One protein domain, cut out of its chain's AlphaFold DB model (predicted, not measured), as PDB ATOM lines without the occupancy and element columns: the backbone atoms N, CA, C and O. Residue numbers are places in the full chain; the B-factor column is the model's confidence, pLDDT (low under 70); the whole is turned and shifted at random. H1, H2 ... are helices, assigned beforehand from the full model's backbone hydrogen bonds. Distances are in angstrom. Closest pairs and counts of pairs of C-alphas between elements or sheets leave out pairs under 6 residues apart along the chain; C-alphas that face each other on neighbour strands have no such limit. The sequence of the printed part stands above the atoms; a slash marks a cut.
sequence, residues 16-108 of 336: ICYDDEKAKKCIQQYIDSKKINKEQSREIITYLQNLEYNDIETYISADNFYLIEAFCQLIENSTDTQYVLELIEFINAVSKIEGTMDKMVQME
ATOM      1  N   ILE A  16     -45.065  31.792  58.974       39.88
ATOM      2  CA  ILE A  16     -44.720  33.107  58.412       39.88
ATOM      3  C   ILE A  16     -45.778  33.467  57.356       39.88
ATOM      4  O   ILE A  16     -45.754  32.950  56.244       39.88
ATOM      5  N   CYS A  17     -46.685  34.391  57.699       38.62
ATOM      6  CA  CYS A  17     -47.681  34.957  56.784       38.62
ATOM      7  C   CYS A  17     -47.020  35.650  55.582       38.62
ATOM      8  O   CYS A  17     -46.563  36.795  55.679       38.62
ATOM      9  N   TYR A  18     -47.051  34.991  54.429       53.53
ATOM     10  CA  TYR A  18     -47.148  35.685  53.151       53.53
ATOM     11  C   TYR A  18     -48.621  36.036  52.909       53.53
ATOM     12  O   TYR A  18     -49.512  35.341  53.374       53.53
ATOM     13  N   ASP A  19     -48.889  37.146  52.224       71.38
ATOM     14  CA  ASP A  19     -50.224  37.420  51.683       71.38
ATOM     15  C   ASP A  19     -50.612  36.243  50.769       71.38
ATOM     16  O   ASP A  19     -49.966  36.057  49.732       71.38
ATOM     17  N   ASP A  20     -51.586  35.420  51.173       76.94
ATOM     18  CA  ASP A  20     -51.973  34.183  50.475       76.94
ATOM     19  C   ASP A  20     -52.241  34.436  48.988       76.94
ATOM     20  O   ASP A  20     -51.817  33.666  48.129       76.94
ATOM     21  N   GLU A  21     -52.846  35.575  48.650       81.81
ATOM     22  CA  GLU A  21     -53.104  35.982  47.264       81.81
ATOM     23  C   GLU A  21     -51.810  36.229  46.477       81.81
ATOM     24  O   GLU A  21     -51.696  35.903  45.288       81.81
ATOM     25  N   LYS A  22     -50.787  36.778  47.137       81.38
ATOM     26  CA  LYS A  22     -49.465  36.962  46.538       81.38
ATOM     27  C   LYS A  22     -48.770  35.616  46.330       81.38
ATOM     28  O   LYS A  22     -48.210  35.411  45.254       81.38
ATOM     29  N   ALA A  23     -48.826  34.715  47.312       82.75
ATOM     30  CA  ALA A  23     -48.252  33.370  47.217       82.75
ATOM     31  C   ALA A  23     -48.883  32.580  46.056       82.75
ATOM     32  O   ALA A  23     -48.174  32.108  45.165       82.75
ATOM     33  N   LYS A  24     -50.220  32.564  45.992       87.12
ATOM     34  CA  LYS A  24     -51.022  31.972  44.909       87.12
ATOM     35  C   LYS A  24     -50.625  32.504  43.533       87.12
ATOM     36  O   LYS A  24     -50.364  31.739  42.601       87.12
ATOM     37  N   LYS A  25     -50.508  33.829  43.398       86.19
ATOM     38  CA  LYS A  25     -50.098  34.472  42.141       86.19
ATOM     39  C   LYS A  25     -48.666  34.120  41.739       86.19
ATOM     40  O   LYS A  25     -48.410  33.920  40.553       86.19
ATOM     41  N   CYS A  26     -47.739  34.052  42.693       85.44
ATOM     42  CA  CYS A  26     -46.350  33.674  42.434       85.44
ATOM     43  C   CYS A  26     -46.241  32.220  41.954       85.44
ATOM     44  O   CYS A  26     -45.592  31.975  40.939       85.44
ATOM     45  N   ILE A  27     -46.920  31.276  42.616       87.19
ATOM     46  CA  ILE A  27     -46.935  29.866  42.191       87.19
ATOM     47  C   ILE A  27     -47.492  29.746  40.768       87.19
ATOM     48  O   ILE A  27     -46.860  29.121  39.915       87.19
ATOM     49  N   GLN A  28     -48.615  30.412  40.473       88.69
ATOM     50  CA  GLN A  28     -49.205  30.385  39.133       88.69
ATOM     51  C   GLN A  28     -48.246  30.928  38.066       88.69
ATOM     52  O   GLN A  28     -48.095  30.322  37.010       88.69
ATOM     53  N   GLN A  29     -47.543  32.029  38.350       88.19
ATOM     54  CA  GLN A  29     -46.544  32.583  37.429       88.19
ATOM     55  C   GLN A  29     -45.417  31.592  37.130       88.19
ATOM     56  O   GLN A  29     -44.959  31.512  35.987       88.19
ATOM     57  N   TYR A  30     -44.973  30.830  38.130       87.81
ATOM     58  CA  TYR A  30     -43.949  29.813  37.927       87.81
ATOM     59  C   TYR A  30     -44.456  28.649  37.072       87.81
ATOM     60  O   TYR A  30     -43.759  28.269  36.125       87.81
ATOM     61  N   ILE A  31     -45.672  28.156  37.327       87.25
ATOM     62  CA  ILE A  31     -46.321  27.119  36.507       87.25
ATOM     63  C   ILE A  31     -46.453  27.594  35.052       87.25
ATOM     64  O   ILE A  31     -46.001  26.910  34.134       87.25
ATOM     65  N   ASP A  32     -46.968  28.806  34.836       88.06
ATOM     66  CA  ASP A  32     -47.163  29.382  33.499       88.06
ATOM     67  C   ASP A  32     -45.836  29.564  32.743       88.06
ATOM     68  O   ASP A  32     -45.772  29.404  31.521       88.06
ATOM     69  N   SER A  33     -44.753  29.890  33.459       87.94
ATOM     70  CA  SER A  33     -43.429  30.096  32.861       87.94
ATOM     71  C   SER A  33     -42.770  28.807  32.355       87.94
ATOM     72  O   SER A  33     -41.831  28.878  31.553       87.94
ATOM     73  N   LYS A  34     -43.233  27.643  32.835       85.38
ATOM     74  CA  LYS A  34     -42.660  26.311  32.592       85.38
ATOM     75  C   LYS A  34     -41.141  26.224  32.783       85.38
ATOM     76  O   LYS A  34     -40.467  25.420  32.132       85.38
ATOM     77  N   LYS A  35     -40.579  27.055  33.664       85.75
ATOM     78  CA  LYS A  35     -39.153  27.062  34.002       85.75
ATOM     79  C   LYS A  35     -38.987  27.281  35.494       85.75
ATOM     80  O   LYS A  35     -39.154  28.397  35.972       85.75
ATOM     81  N   ILE A  36     -38.619  26.213  36.194       90.75
ATOM     82  CA  ILE A  36     -38.339  26.238  37.627       90.75
ATOM     83  C   ILE A  36     -36.868  25.890  37.830       90.75
ATOM     84  O   ILE A  36     -36.396  24.847  37.382       90.75
ATOM     85  N   ASN A  37     -36.135  26.789  38.476       91.50
ATOM     86  CA  ASN A  37     -34.768  26.565  38.927       91.50
ATOM     87  C   ASN A  37     -34.726  26.254  40.437       91.50
ATOM     88  O   ASN A  37     -35.751  26.247  41.118       91.50
ATOM     89  N   LYS A  38     -33.521  26.025  40.965       91.50
ATOM     90  CA  LYS A  38     -33.285  25.688  42.377       91.50
ATOM     91  C   LYS A  38     -33.769  26.740  43.387       91.50
ATOM     92  O   LYS A  38     -34.188  26.389  44.482       91.50
ATOM     93  N   GLU A  39     -33.656  28.027  43.071       90.38
ATOM     94  CA  GLU A  39     -34.103  29.092  43.981       90.38
ATOM     95  C   GLU A  39     -35.630  29.184  43.973       90.38
ATOM     96  O   GLU A  39     -36.267  29.237  45.023       90.38
ATOM     97  N   GLN A  40     -36.219  29.093  42.781       91.62
ATOM     98  CA  GLN A  40     -37.664  29.135  42.578       91.62
ATOM     99  C   GLN A  40     -38.374  27.935  43.213       91.62
ATOM    100  O   GLN A  40     -39.445  28.109  43.781       91.62
ATOM    101  N   SER A  41     -37.798  26.730  43.165       93.00
ATOM    102  CA  SER A  41     -38.401  25.549  43.801       93.00
ATOM    103  C   SER A  41     -38.521  25.708  45.319       93.00
ATOM    104  O   SER A  41     -39.572  25.404  45.877       93.00
ATOM    105  N   ARG A  42     -37.500  26.260  45.987       93.06
ATOM    106  CA  ARG A  42     -37.537  26.546  47.432       93.06
ATOM    107  C   ARG A  42     -38.576  27.600  47.792       93.06
ATOM    108  O   ARG A  42     -39.286  27.443  48.785       93.06
ATOM    109  N   GLU A  43     -38.695  28.650  46.980       91.06
ATOM    110  CA  GLU A  43     -39.762  29.639  47.152       91.06
ATOM    111  C   GLU A  43     -41.145  29.003  46.991       91.06
ATOM    112  O   GLU A  43     -42.013  29.223  47.828       91.06
ATOM    113  N   ILE A  44     -41.344  28.177  45.956       91.94
ATOM    114  CA  ILE A  44     -42.605  27.460  45.724       91.94
ATOM    115  C   ILE A  44     -42.952  26.571  46.919       91.94
ATOM    116  O   ILE A  44     -44.084  26.627  47.387       91.94
ATOM    117  N   ILE A  45     -41.995  25.797  47.442       92.69
ATOM    118  CA  ILE A  45     -42.204  24.953  48.630       92.69
ATOM    119  C   ILE A  45     -42.634  25.807  49.822       92.69
ATOM    120  O   ILE A  45     -43.637  25.499  50.461       92.69
ATOM    121  N   THR A  46     -41.934  26.916  50.071       91.00
ATOM    122  CA  THR A  46     -42.263  27.840  51.165       91.00
ATOM    123  C   THR A  46     -43.671  28.413  51.001       91.00
ATOM    124  O   THR A  46     -44.419  28.508  51.969       91.00
ATOM    125  N   TYR A  47     -44.069  28.786  49.782       90.12
ATOM    126  CA  TYR A  47     -45.423  29.274  49.527       90.12
ATOM    127  C   TYR A  47     -46.469  28.183  49.747       90.12
ATOM    128  O   TYR A  47     -47.443  28.433  50.444       90.12
ATOM    129  N   LEU A  48     -46.256  26.979  49.210       90.25
ATOM    130  CA  LEU A  48     -47.191  25.861  49.349       90.25
ATOM    131  C   LEU A  48     -47.369  25.429  50.808       90.25
ATOM    132  O   LEU A  48     -48.485  25.120  51.202       90.25
ATOM    133  N   GLN A  49     -46.312  25.467  51.624       87.25
ATOM    134  CA  GLN A  49     -46.383  25.161  53.060       87.25
ATOM    135  C   GLN A  49     -47.291  26.112  53.851       87.25
ATOM    136  O   GLN A  49     -47.744  25.749  54.932       87.25
ATOM    137  N   ASN A  50     -47.559  27.313  53.330       86.94
ATOM    138  CA  ASN A  50     -48.436  28.293  53.969       86.94
ATOM    139  C   ASN A  50     -49.885  28.244  53.451       86.94
ATOM    140  O   ASN A  50     -50.713  29.014  53.926       86.94
ATOM    141  N   LEU A  51     -50.202  27.383  52.477       88.06
ATOM    142  CA  LEU A  51     -51.541  27.290  51.892       88.06
ATOM    143  C   LEU A  51     -52.399  26.208  52.559       88.06
ATOM    144  O   LEU A  51     -51.898  25.240  53.130       88.06
ATOM    145  N   GLU A  52     -53.719  26.339  52.419       89.25
ATOM    146  CA  GLU A  52     -54.653  25.278  52.792       89.25
ATOM    147  C   GLU A  52     -54.537  24.073  51.844       89.25
ATOM    148  O   GLU A  52     -54.214  24.209  50.662       89.25
ATOM    149  N   TYR A  53     -54.886  22.880  52.337       88.50
ATOM    150  CA  TYR A  53     -54.784  21.626  51.580       88.50
ATOM    151  C   TYR A  53     -55.443  21.688  50.189       88.50
ATOM    152  O   TYR A  53     -54.840  21.258  49.209       88.50
ATOM    153  N   ASN A  54     -56.638  22.282  50.082       89.81
ATOM    154  CA  ASN A  54     -57.368  22.405  48.811       89.81
ATOM    155  C   ASN A  54     -56.618  23.265  47.778       89.81
ATOM    156  O   ASN A  54     -56.665  23.002  46.573       89.81
ATOM    157  N   ASP A  55     -55.924  24.307  48.240       90.88
ATOM    158  CA  ASP A  55     -55.108  25.151  47.372       90.88
ATOM    159  C   ASP A  55     -53.846  24.392  46.931       90.88
ATOM    160  O   ASP A  55     -53.501  24.417  45.748       90.88
ATOM    161  N   ILE A  56     -53.189  23.668  47.847       91.56
ATOM    162  CA  ILE A  56     -52.026  22.824  47.522       91.56
ATOM    163  C   ILE A  56     -52.412  21.790  46.461       91.56
ATOM    164  O   ILE A  56     -51.733  21.685  45.442       91.56
ATOM    165  N   GLU A  57     -53.519  21.074  46.657       92.94
ATOM    166  CA  GLU A  57     -54.045  20.102  45.695       92.94
ATOM    167  C   GLU A  57     -54.271  20.730  44.316       92.94
ATOM    168  O   GLU A  57     -53.861  20.164  43.301       92.94
ATOM    169  N   THR A  58     -54.841  21.937  44.271       93.56
ATOM    170  CA  THR A  58     -55.079  22.663  43.018       93.56
ATOM    171  C   THR A  58     -53.777  22.939  42.261       93.56
ATOM    172  O   THR A  58     -53.716  22.725  41.050       93.56
ATOM    173  N   TYR A  59     -52.723  23.389  42.948       93.38
ATOM    174  CA  TYR A  59     -51.443  23.715  42.309       93.38
ATOM    175  C   TYR A  59     -50.596  22.490  41.973       93.38
ATOM    176  O   TYR A  59     -49.939  22.476  40.932       93.38
ATOM    177  N   ILE A  60     -50.608  21.465  42.825       93.94
ATOM    178  CA  ILE A  60     -49.889  20.214  42.572       93.94
ATOM    179  C   ILE A  60     -50.491  19.481  41.379       93.94
ATOM    180  O   ILE A  60     -49.739  19.003  40.535       93.94
ATOM    181  N   SER A  61     -51.818  19.449  41.265       93.12
ATOM    182  CA  SER A  61     -52.526  18.775  40.171       93.12
ATOM    183  C   SER A  61     -52.581  19.603  38.878       93.12
ATOM    184  O   SER A  61     -53.001  19.106  37.828       93.12
ATOM    185  N   ALA A  62     -52.151  20.869  38.918       91.56
ATOM    186  CA  ALA A  62     -52.171  21.765  37.766       91.56
ATOM    187  C   ALA A  62     -51.259  21.284  36.623       91.56
ATOM    188  O   ALA A  62     -50.193  20.704  36.841       91.56
ATOM    189  N   ASP A  63     -51.686  21.562  35.385       90.00
ATOM    190  CA  ASP A  63     -50.954  21.254  34.142       90.00
ATOM    191  C   ASP A  63     -50.386  19.822  34.108       90.00
ATOM    192  O   ASP A  63     -49.232  19.593  33.752       90.00
ATOM    193  N   ASN A  64     -51.214  18.848  34.508       89.50
ATOM    194  CA  ASN A  64     -50.848  17.431  34.566       89.50
ATOM    195  C   ASN A  64     -49.631  17.163  35.472       89.50
ATOM    196  O   ASN A  64     -48.705  16.443  35.079       89.50
ATOM    197  N   PHE A  65     -49.666  17.738  36.680       93.12
ATOM    198  CA  PHE A  65     -48.643  17.614  37.721       93.12
ATOM    199  C   PHE A  65     -47.277  18.199  37.335       93.12
ATOM    200  O   PHE A  65     -46.224  17.639  37.652       93.12
ATOM    201  N   TYR A  66     -47.282  19.356  36.663       92.06
ATOM    202  CA  TYR A  66     -46.061  20.012  36.186       92.06
ATOM    203  C   TYR A  66     -45.041  20.297  37.305       92.06
ATOM    204  O   TYR A  66     -43.838  20.138  37.096       92.06
ATOM    205  N   LEU A  67     -45.490  20.694  38.503       92.50
ATOM    206  CA  LEU A  67     -44.584  20.972  39.628       92.50
ATOM    207  C   LEU A  67     -43.830  19.721  40.088       92.50
ATOM    208  O   LEU A  67     -42.620  19.780  40.302       92.50
ATOM    209  N   ILE A  68     -44.528  18.587  40.184       92.50
ATOM    210  CA  ILE A  68     -43.923  17.292  40.522       92.50
ATOM    211  C   ILE A  68     -42.895  16.909  39.459       92.50
ATOM    212  O   ILE A  68     -41.778  16.507  39.781       92.50
ATOM    213  N   GLU A  69     -43.242  17.110  38.187       90.94
ATOM    214  CA  GLU A  69     -42.344  16.868  37.064       90.94
ATOM    215  C   GLU A  69     -41.064  17.707  37.147       90.94
ATOM    216  O   GLU A  69     -39.954  17.172  37.070       90.94
ATOM    217  N   ALA A  70     -41.213  19.012  37.358       91.62
ATOM    218  CA  ALA A  70     -40.090  19.928  37.478       91.62
ATOM    219  C   ALA A  70     -39.195  19.583  38.678       91.62
ATOM    220  O   ALA A  70     -37.970  19.630  38.569       91.62
ATOM    221  N   PHE A  71     -39.778  19.202  39.818       92.25
ATOM    222  CA  PHE A  71     -39.014  18.848  41.014       92.25
ATOM    223  C   PHE A  71     -38.234  17.545  40.820       92.25
ATOM    224  O   PHE A  71     -37.045  17.512  41.130       92.25
ATOM    225  N   CYS A  72     -38.831  16.518  40.212       90.00
ATOM    226  CA  CYS A  72     -38.121  15.289  39.840       90.00
ATOM    227  C   CYS A  72     -36.930  15.565  38.905       90.00
ATOM    228  O   CYS A  72     -35.840  15.037  39.122       90.00
ATOM    229  N   GLN A  73     -37.097  16.438  37.906       89.44
ATOM    230  CA  GLN A  73     -36.000  16.834  37.013       89.44
ATOM    231  C   GLN A  73     -34.892  17.598  37.755       89.44
ATOM    232  O   GLN A  73     -33.709  17.428  37.455       89.44
ATOM    233  N   LEU A  74     -35.247  18.444  38.727       91.12
ATOM    234  CA  LEU A  74     -34.268  19.149  39.557       91.12
ATOM    235  C   LEU A  74     -33.504  18.191  40.476       91.12
ATOM    236  O   LEU A  74     -32.308  18.398  40.673       91.12
ATOM    237  N   ILE A  75     -34.159  17.146  40.992       90.44
ATOM    238  CA  ILE A  75     -33.503  16.080  41.758       90.44
ATOM    239  C   ILE A  75     -32.491  15.346  40.879       90.44
ATOM    240  O   ILE A  75     -31.324  15.248  41.248       90.44
ATOM    241  N   GLU A  76     -32.915  14.877  39.704       87.88
ATOM    242  CA  GLU A  76     -32.070  14.095  38.796       87.88
ATOM    243  C   GLU A  76     -30.787  14.841  38.392       87.88
ATOM    244  O   GLU A  76     -29.724  14.236  38.261       87.88
ATOM    245  N   ASN A  77     -30.873  16.162  38.220       88.62
ATOM    246  CA  ASN A  77     -29.760  16.992  37.762       88.62
ATOM    247  C   ASN A  77     -28.925  17.614  38.897       88.62
ATOM    248  O   ASN A  77     -27.965  18.338  38.619       88.62
ATOM    249  N   SER A  78     -29.281  17.386  40.165       88.56
ATOM    250  CA  SER A  78     -28.603  18.001  41.308       88.56
ATOM    251  C   SER A  78     -27.534  17.090  41.903       88.56
ATOM    252  O   SER A  78     -27.754  15.907  42.136       88.56
ATOM    253  N   THR A  79     -26.383  17.671  42.240       87.31
ATOM    254  CA  THR A  79     -25.345  17.034  43.069       87.31
ATOM    255  C   THR A  79     -25.393  17.481  44.532       87.31
ATOM    256  O   THR A  79     -24.650  16.961  45.362       87.31
ATOM    257  N   ASP A  80     -26.244  18.458  44.861       90.00
ATOM    258  CA  ASP A  80     -26.455  18.926  46.229       90.00
ATOM    259  C   ASP A  80     -27.420  17.980  46.948       90.00
ATOM    260  O   ASP A  80     -28.631  18.017  46.716       90.00
ATOM    261  N   THR A  81     -26.863  17.134  47.812       87.06
ATOM    262  CA  THR A  81     -27.587  16.111  48.572       87.06
ATOM    263  C   THR A  81     -28.635  16.703  49.507       87.06
ATOM    264  O   THR A  81     -29.724  16.148  49.622       87.06
ATOM    265  N   GLN A  82     -28.351  17.845  50.137       89.12
ATOM    266  CA  GLN A  82     -29.295  18.490  51.046       89.12
ATOM    267  C   GLN A  82     -30.502  19.029  50.280       89.12
ATOM    268  O   GLN A  82     -31.641  18.826  50.686       89.12
ATOM    269  N   TYR A  83     -30.255  19.661  49.133       91.00
ATOM    270  CA  TYR A  83     -31.329  20.142  48.271       91.00
ATOM    271  C   TYR A  83     -32.187  19.001  47.711       91.00
ATOM    272  O   TYR A  83     -33.406  19.125  47.644       91.00
ATOM    273  N   VAL A  84     -31.573  17.876  47.332       90.62
ATOM    274  CA  VAL A  84     -32.329  16.698  46.883       90.62
ATOM    275  C   VAL A  84     -33.248  16.187  47.996       90.62
ATOM    276  O   VAL A  84     -34.417  15.913  47.729       90.62
ATOM    277  N   LEU A  85     -32.762  16.118  49.238       89.44
ATOM    278  CA  LEU A  85     -33.572  15.698  50.387       89.44
ATOM    279  C   LEU A  85     -34.742  16.643  50.662       89.44
ATOM    280  O   LEU A  85     -35.851  16.156  50.845       89.44
ATOM    281  N   GLU A  86     -34.531  17.960  50.601       91.50
ATOM    282  CA  GLU A  86     -35.613  18.951  50.739       91.50
ATOM    283  C   GLU A  86     -36.746  18.693  49.726       91.50
ATOM    284  O   GLU A  86     -37.928  18.733  50.071       91.50
ATOM    285  N   LEU A  87     -36.398  18.389  48.469       92.44
ATOM    286  CA  LEU A  87     -37.391  18.079  47.436       92.44
ATOM    287  C   LEU A  87     -38.093  16.735  47.679       92.44
ATOM    288  O   LEU A  87     -39.293  16.627  47.436       92.44
ATOM    289  N   ILE A  88     -37.374  15.718  48.158       91.50
ATOM    290  CA  ILE A  88     -37.952  14.406  48.490       91.50
ATOM    291  C   ILE A  88     -38.932  14.519  49.656       91.50
ATOM    292  O   ILE A  88     -40.025  13.964  49.591       91.50
ATOM    293  N   GLU A  89     -38.565  15.243  50.710       91.19
ATOM    294  CA  GLU A  89     -39.434  15.489  51.864       91.19
ATOM    295  C   GLU A  89     -40.715  16.202  51.436       91.19
ATOM    296  O   GLU A  89     -41.813  15.800  51.827       91.19
ATOM    297  N   PHE A  90     -40.591  17.192  50.550       92.19
ATOM    298  CA  PHE A  90     -41.746  17.847  49.958       92.19
ATOM    299  C   PHE A  90     -42.620  16.874  49.150       92.19
ATOM    300  O   PHE A  90     -43.830  16.827  49.365       92.19
ATOM    301  N   ILE A  91     -42.029  16.064  48.263       91.81
ATOM    302  CA  ILE A  91     -42.753  15.049  47.475       91.81
ATOM    303  C   ILE A  91     -43.490  14.068  48.397       91.81
ATOM    304  O   ILE A  91     -44.659  13.754  48.167       91.81
ATOM    305  N   ASN A  92     -42.838  13.618  49.469       91.69
ATOM    306  CA  ASN A  92     -43.446  12.750  50.473       91.69
ATOM    307  C   ASN A  92     -44.639  13.434  51.159       91.69
ATOM    308  O   ASN A  92     -45.663  12.785  51.371       91.69
ATOM    309  N   ALA A  93     -44.554  14.733  51.456       90.62
ATOM    310  CA  ALA A  93     -45.650  15.488  52.065       90.62
ATOM    311  C   ALA A  93     -46.870  15.623  51.135       90.62
ATOM    312  O   ALA A  93     -48.007  15.461  51.584       90.62
ATOM    313  N   VAL A  94     -46.649  15.858  49.837       91.44
ATOM    314  CA  VAL A  94     -47.730  16.018  48.843       91.44
ATOM    315  C   VAL A  94     -48.220  14.700  48.240       91.44
ATOM    316  O   VAL A  94     -49.210  14.687  47.517       91.44
ATOM    317  N   SER A  95     -47.594  13.572  48.583       89.06
ATOM    318  CA  SER A  95     -47.962  12.226  48.113       89.06
ATOM    319  C   SER A  95     -49.414  11.820  48.371       89.06
ATOM    320  O   SER A  95     -49.945  10.963  47.669       89.06
ATOM    321  N   LYS A  96     -50.054  12.441  49.370       86.88
ATOM    322  CA  LYS A  96     -51.460  12.225  49.730       86.88
ATOM    323  C   LYS A  96     -52.436  12.768  48.684       86.88
ATOM    324  O   LYS A  96     -53.613  12.433  48.749       86.88
ATOM    325  N   ILE A  97     -51.979  13.623  47.769       91.62
ATOM    326  CA  ILE A  97     -52.795  14.138  46.667       91.62
ATOM    327  C   ILE A  97     -52.924  13.045  45.604       91.62
ATOM    328  O   ILE A  97     -51.919  12.553  45.078       91.62
ATOM    329  N   GLU A  98     -54.167  12.673  45.292       89.75
ATOM    330  CA  GLU A  98     -54.492  11.591  44.363       89.75
ATOM    331  C   GLU A  98     -53.824  11.806  42.993       89.75
ATOM    332  O   GLU A  98     -53.803  12.908  42.450       89.75
ATOM    333  N   GLY A  99     -53.237  10.746  42.432       87.88
ATOM    334  CA  GLY A  99     -52.555  10.782  41.133       87.88
ATOM    335  C   GLY A  99     -51.100  11.267  41.160       87.88
ATOM    336  O   GLY A  99     -50.384  11.042  40.182       87.88
ATOM    337  N   THR A 100     -50.613  11.840  42.270       90.06
ATOM    338  CA  THR A 100     -49.210  12.290  42.399       90.06
ATOM    339  C   THR A 100     -48.226  11.145  42.146       90.06
ATOM    340  O   THR A 100     -47.321  11.261  41.318       90.06
ATOM    341  N   MET A 101     -48.426  10.005  42.816       90.50
ATOM    342  CA  MET A 101     -47.536   8.846  42.690       90.50
ATOM    343  C   MET A 101     -47.661   8.152  41.327       90.50
ATOM    344  O   MET A 101     -46.650   7.747  40.752       90.50
ATOM    345  N   ASP A 102     -48.871   8.077  40.759       88.25
ATOM    346  CA  ASP A 102     -49.083   7.532  39.412       88.25
ATOM    347  C   ASP A 102     -48.338   8.352  38.358       88.25
ATOM    348  O   ASP A 102     -47.681   7.793  37.475       88.25
ATOM    349  N   LYS A 103     -48.387   9.686  38.473       87.44
ATOM    350  CA  LYS A 103     -47.617  10.571  37.605       87.44
ATOM    351  C   LYS A 103     -46.123  10.313  37.756       87.44
ATOM    352  O   LYS A 103     -45.446  10.161  36.744       87.44
ATOM    353  N   MET A 104     -45.606  10.256  38.985       86.38
ATOM    354  CA  MET A 104     -44.176  10.021  39.214       86.38
ATOM    355  C   MET A 104     -43.700   8.744  38.516       86.38
ATOM    356  O   MET A 104     -42.673   8.764  37.839       86.38
ATOM    357  N   VAL A 105     -44.461   7.652  38.605       85.12
ATOM    358  CA  VAL A 105     -44.097   6.387  37.951       85.12
ATOM    359  C   VAL A 105     -44.075   6.489  36.423       85.12
ATOM    360  O   VAL A 105     -43.205   5.898  35.784       85.12
ATOM    361  N   GLN A 106     -44.959   7.288  35.817       82.81
ATOM    362  CA  GLN A 106     -44.930   7.554  34.368       82.81
ATOM    363  C   GLN A 106     -43.688   8.338  33.920       82.81
ATOM    364  O   GLN A 106     -43.335   8.314  32.744       82.81
ATOM    365  N   MET A 107     -43.031   9.030  34.848       77.56
ATOM    366  CA  MET A 107     -41.890   9.909  34.606       77.56
ATOM    367  C   MET A 107     -40.524   9.225  34.768       77.56
ATOM    368  O   MET A 107     -39.519   9.906  34.953       77.56
ATOM    369  N   GLU A 108     -40.477   7.891  34.715       70.00
ATOM    370  CA  GLU A 108     -39.279   7.097  35.030       70.00
ATOM    371  C   GLU A 108     -38.782   7.329  36.475       70.00
ATOM    372  O   GLU A 108     -37.579   7.465  36.714       70.00
TER     373      GLU A 108
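Overview. This is residues 16 to 108 of the 336 residues of the protein "DUF2013 domain-containing protein" of Tieghemostelium lacteum (UniProt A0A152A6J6). Two helical hairpins, H1 with H2 and H4 with H5, stand next to each other, with H2 nearest the middle and close to both H4 and H5. The short helix H3 lies by one end of this group, near Leu 48 of H2 and the last residue of H5, and the short helix H6 lies by Ile 68 of H4, on the side away from H1. The printed part has 93 residues with six named helices, H1 to H6 in chain order, and no named strand, an all-helix domain. It is compact, with a radius of gyration of the C-alphas of 12.4 A, and rounded, spanning 34 by 27 by 23 A.

Arrangement. H1, residues 20 to 33, and H2, residues 38 to 49, form a helical hairpin. They touch, with the C-alphas of Ala 23 and Tyr 47 closest at 5.5 A, and run opposite ways at a steep tilt of 39 degrees. H3, residues 53 to 60, is close to H2 but not clearly touching; their closest C-alphas, those of Leu 48 and Ile 56, are 6.0 A apart. H4, residues 66 to 76, is the hub, touching three other helices. H3 and H4 touch only at the corner by their link, with the C-alphas of Ile 60 and Leu 67 closest at 6.1 A. H5, residues 81 to 94, forms a second helical hairpin with H4: they touch, closest at the C-alphas of Ile 75 and Val 84, 5.3 A, and run opposite ways at a shallow tilt of 29 degrees. H5 is close to H2 but not clearly touching, with the C-alphas of Ile 45 and Phe 90 closest at 7.2 A. H6, residues 100 to 106, and H4 only just touch, with 3 pairs of C-alphas within 8 A, the closest those of Ile 68 and Met 104 at 7.4 A. H1 is apart from H5 and H6, and H2 from H6. Leaving out H3 and H4, which touch only at the corner, 1 of the 3 pairs of helices that touch is at a shallow tilt, and the helix packing is mostly crossed, but only just. Every O i to N i+4 pair is within hydrogen-bond range in H1, H3, H4, H5 and H6; in H2, 7 of 8 are.

Along the chain. H1 begins at C-alpha 20, (-51.973, 34.183, 50.475), and is 20.0 A long from first to last C-alpha. H2 measures 16.9 A, H3 10.3 A and H4 15.4 A. H5 is 20.1 A long and begins at C-alpha 81, (-27.587, 16.111, 48.572). H6, 10.3 A long, ends at C-alpha 106, (-44.930, 7.554, 34.368).

Size, cuts and confidence. The two C-alphas farthest apart are those of Cys 17 and Glu 108, at 36.3 A. The printed part has no cut, and the five links between its helices are tight. The mean pLDDT of the printed part is 87.5, and residues 16 to 18 are under 70.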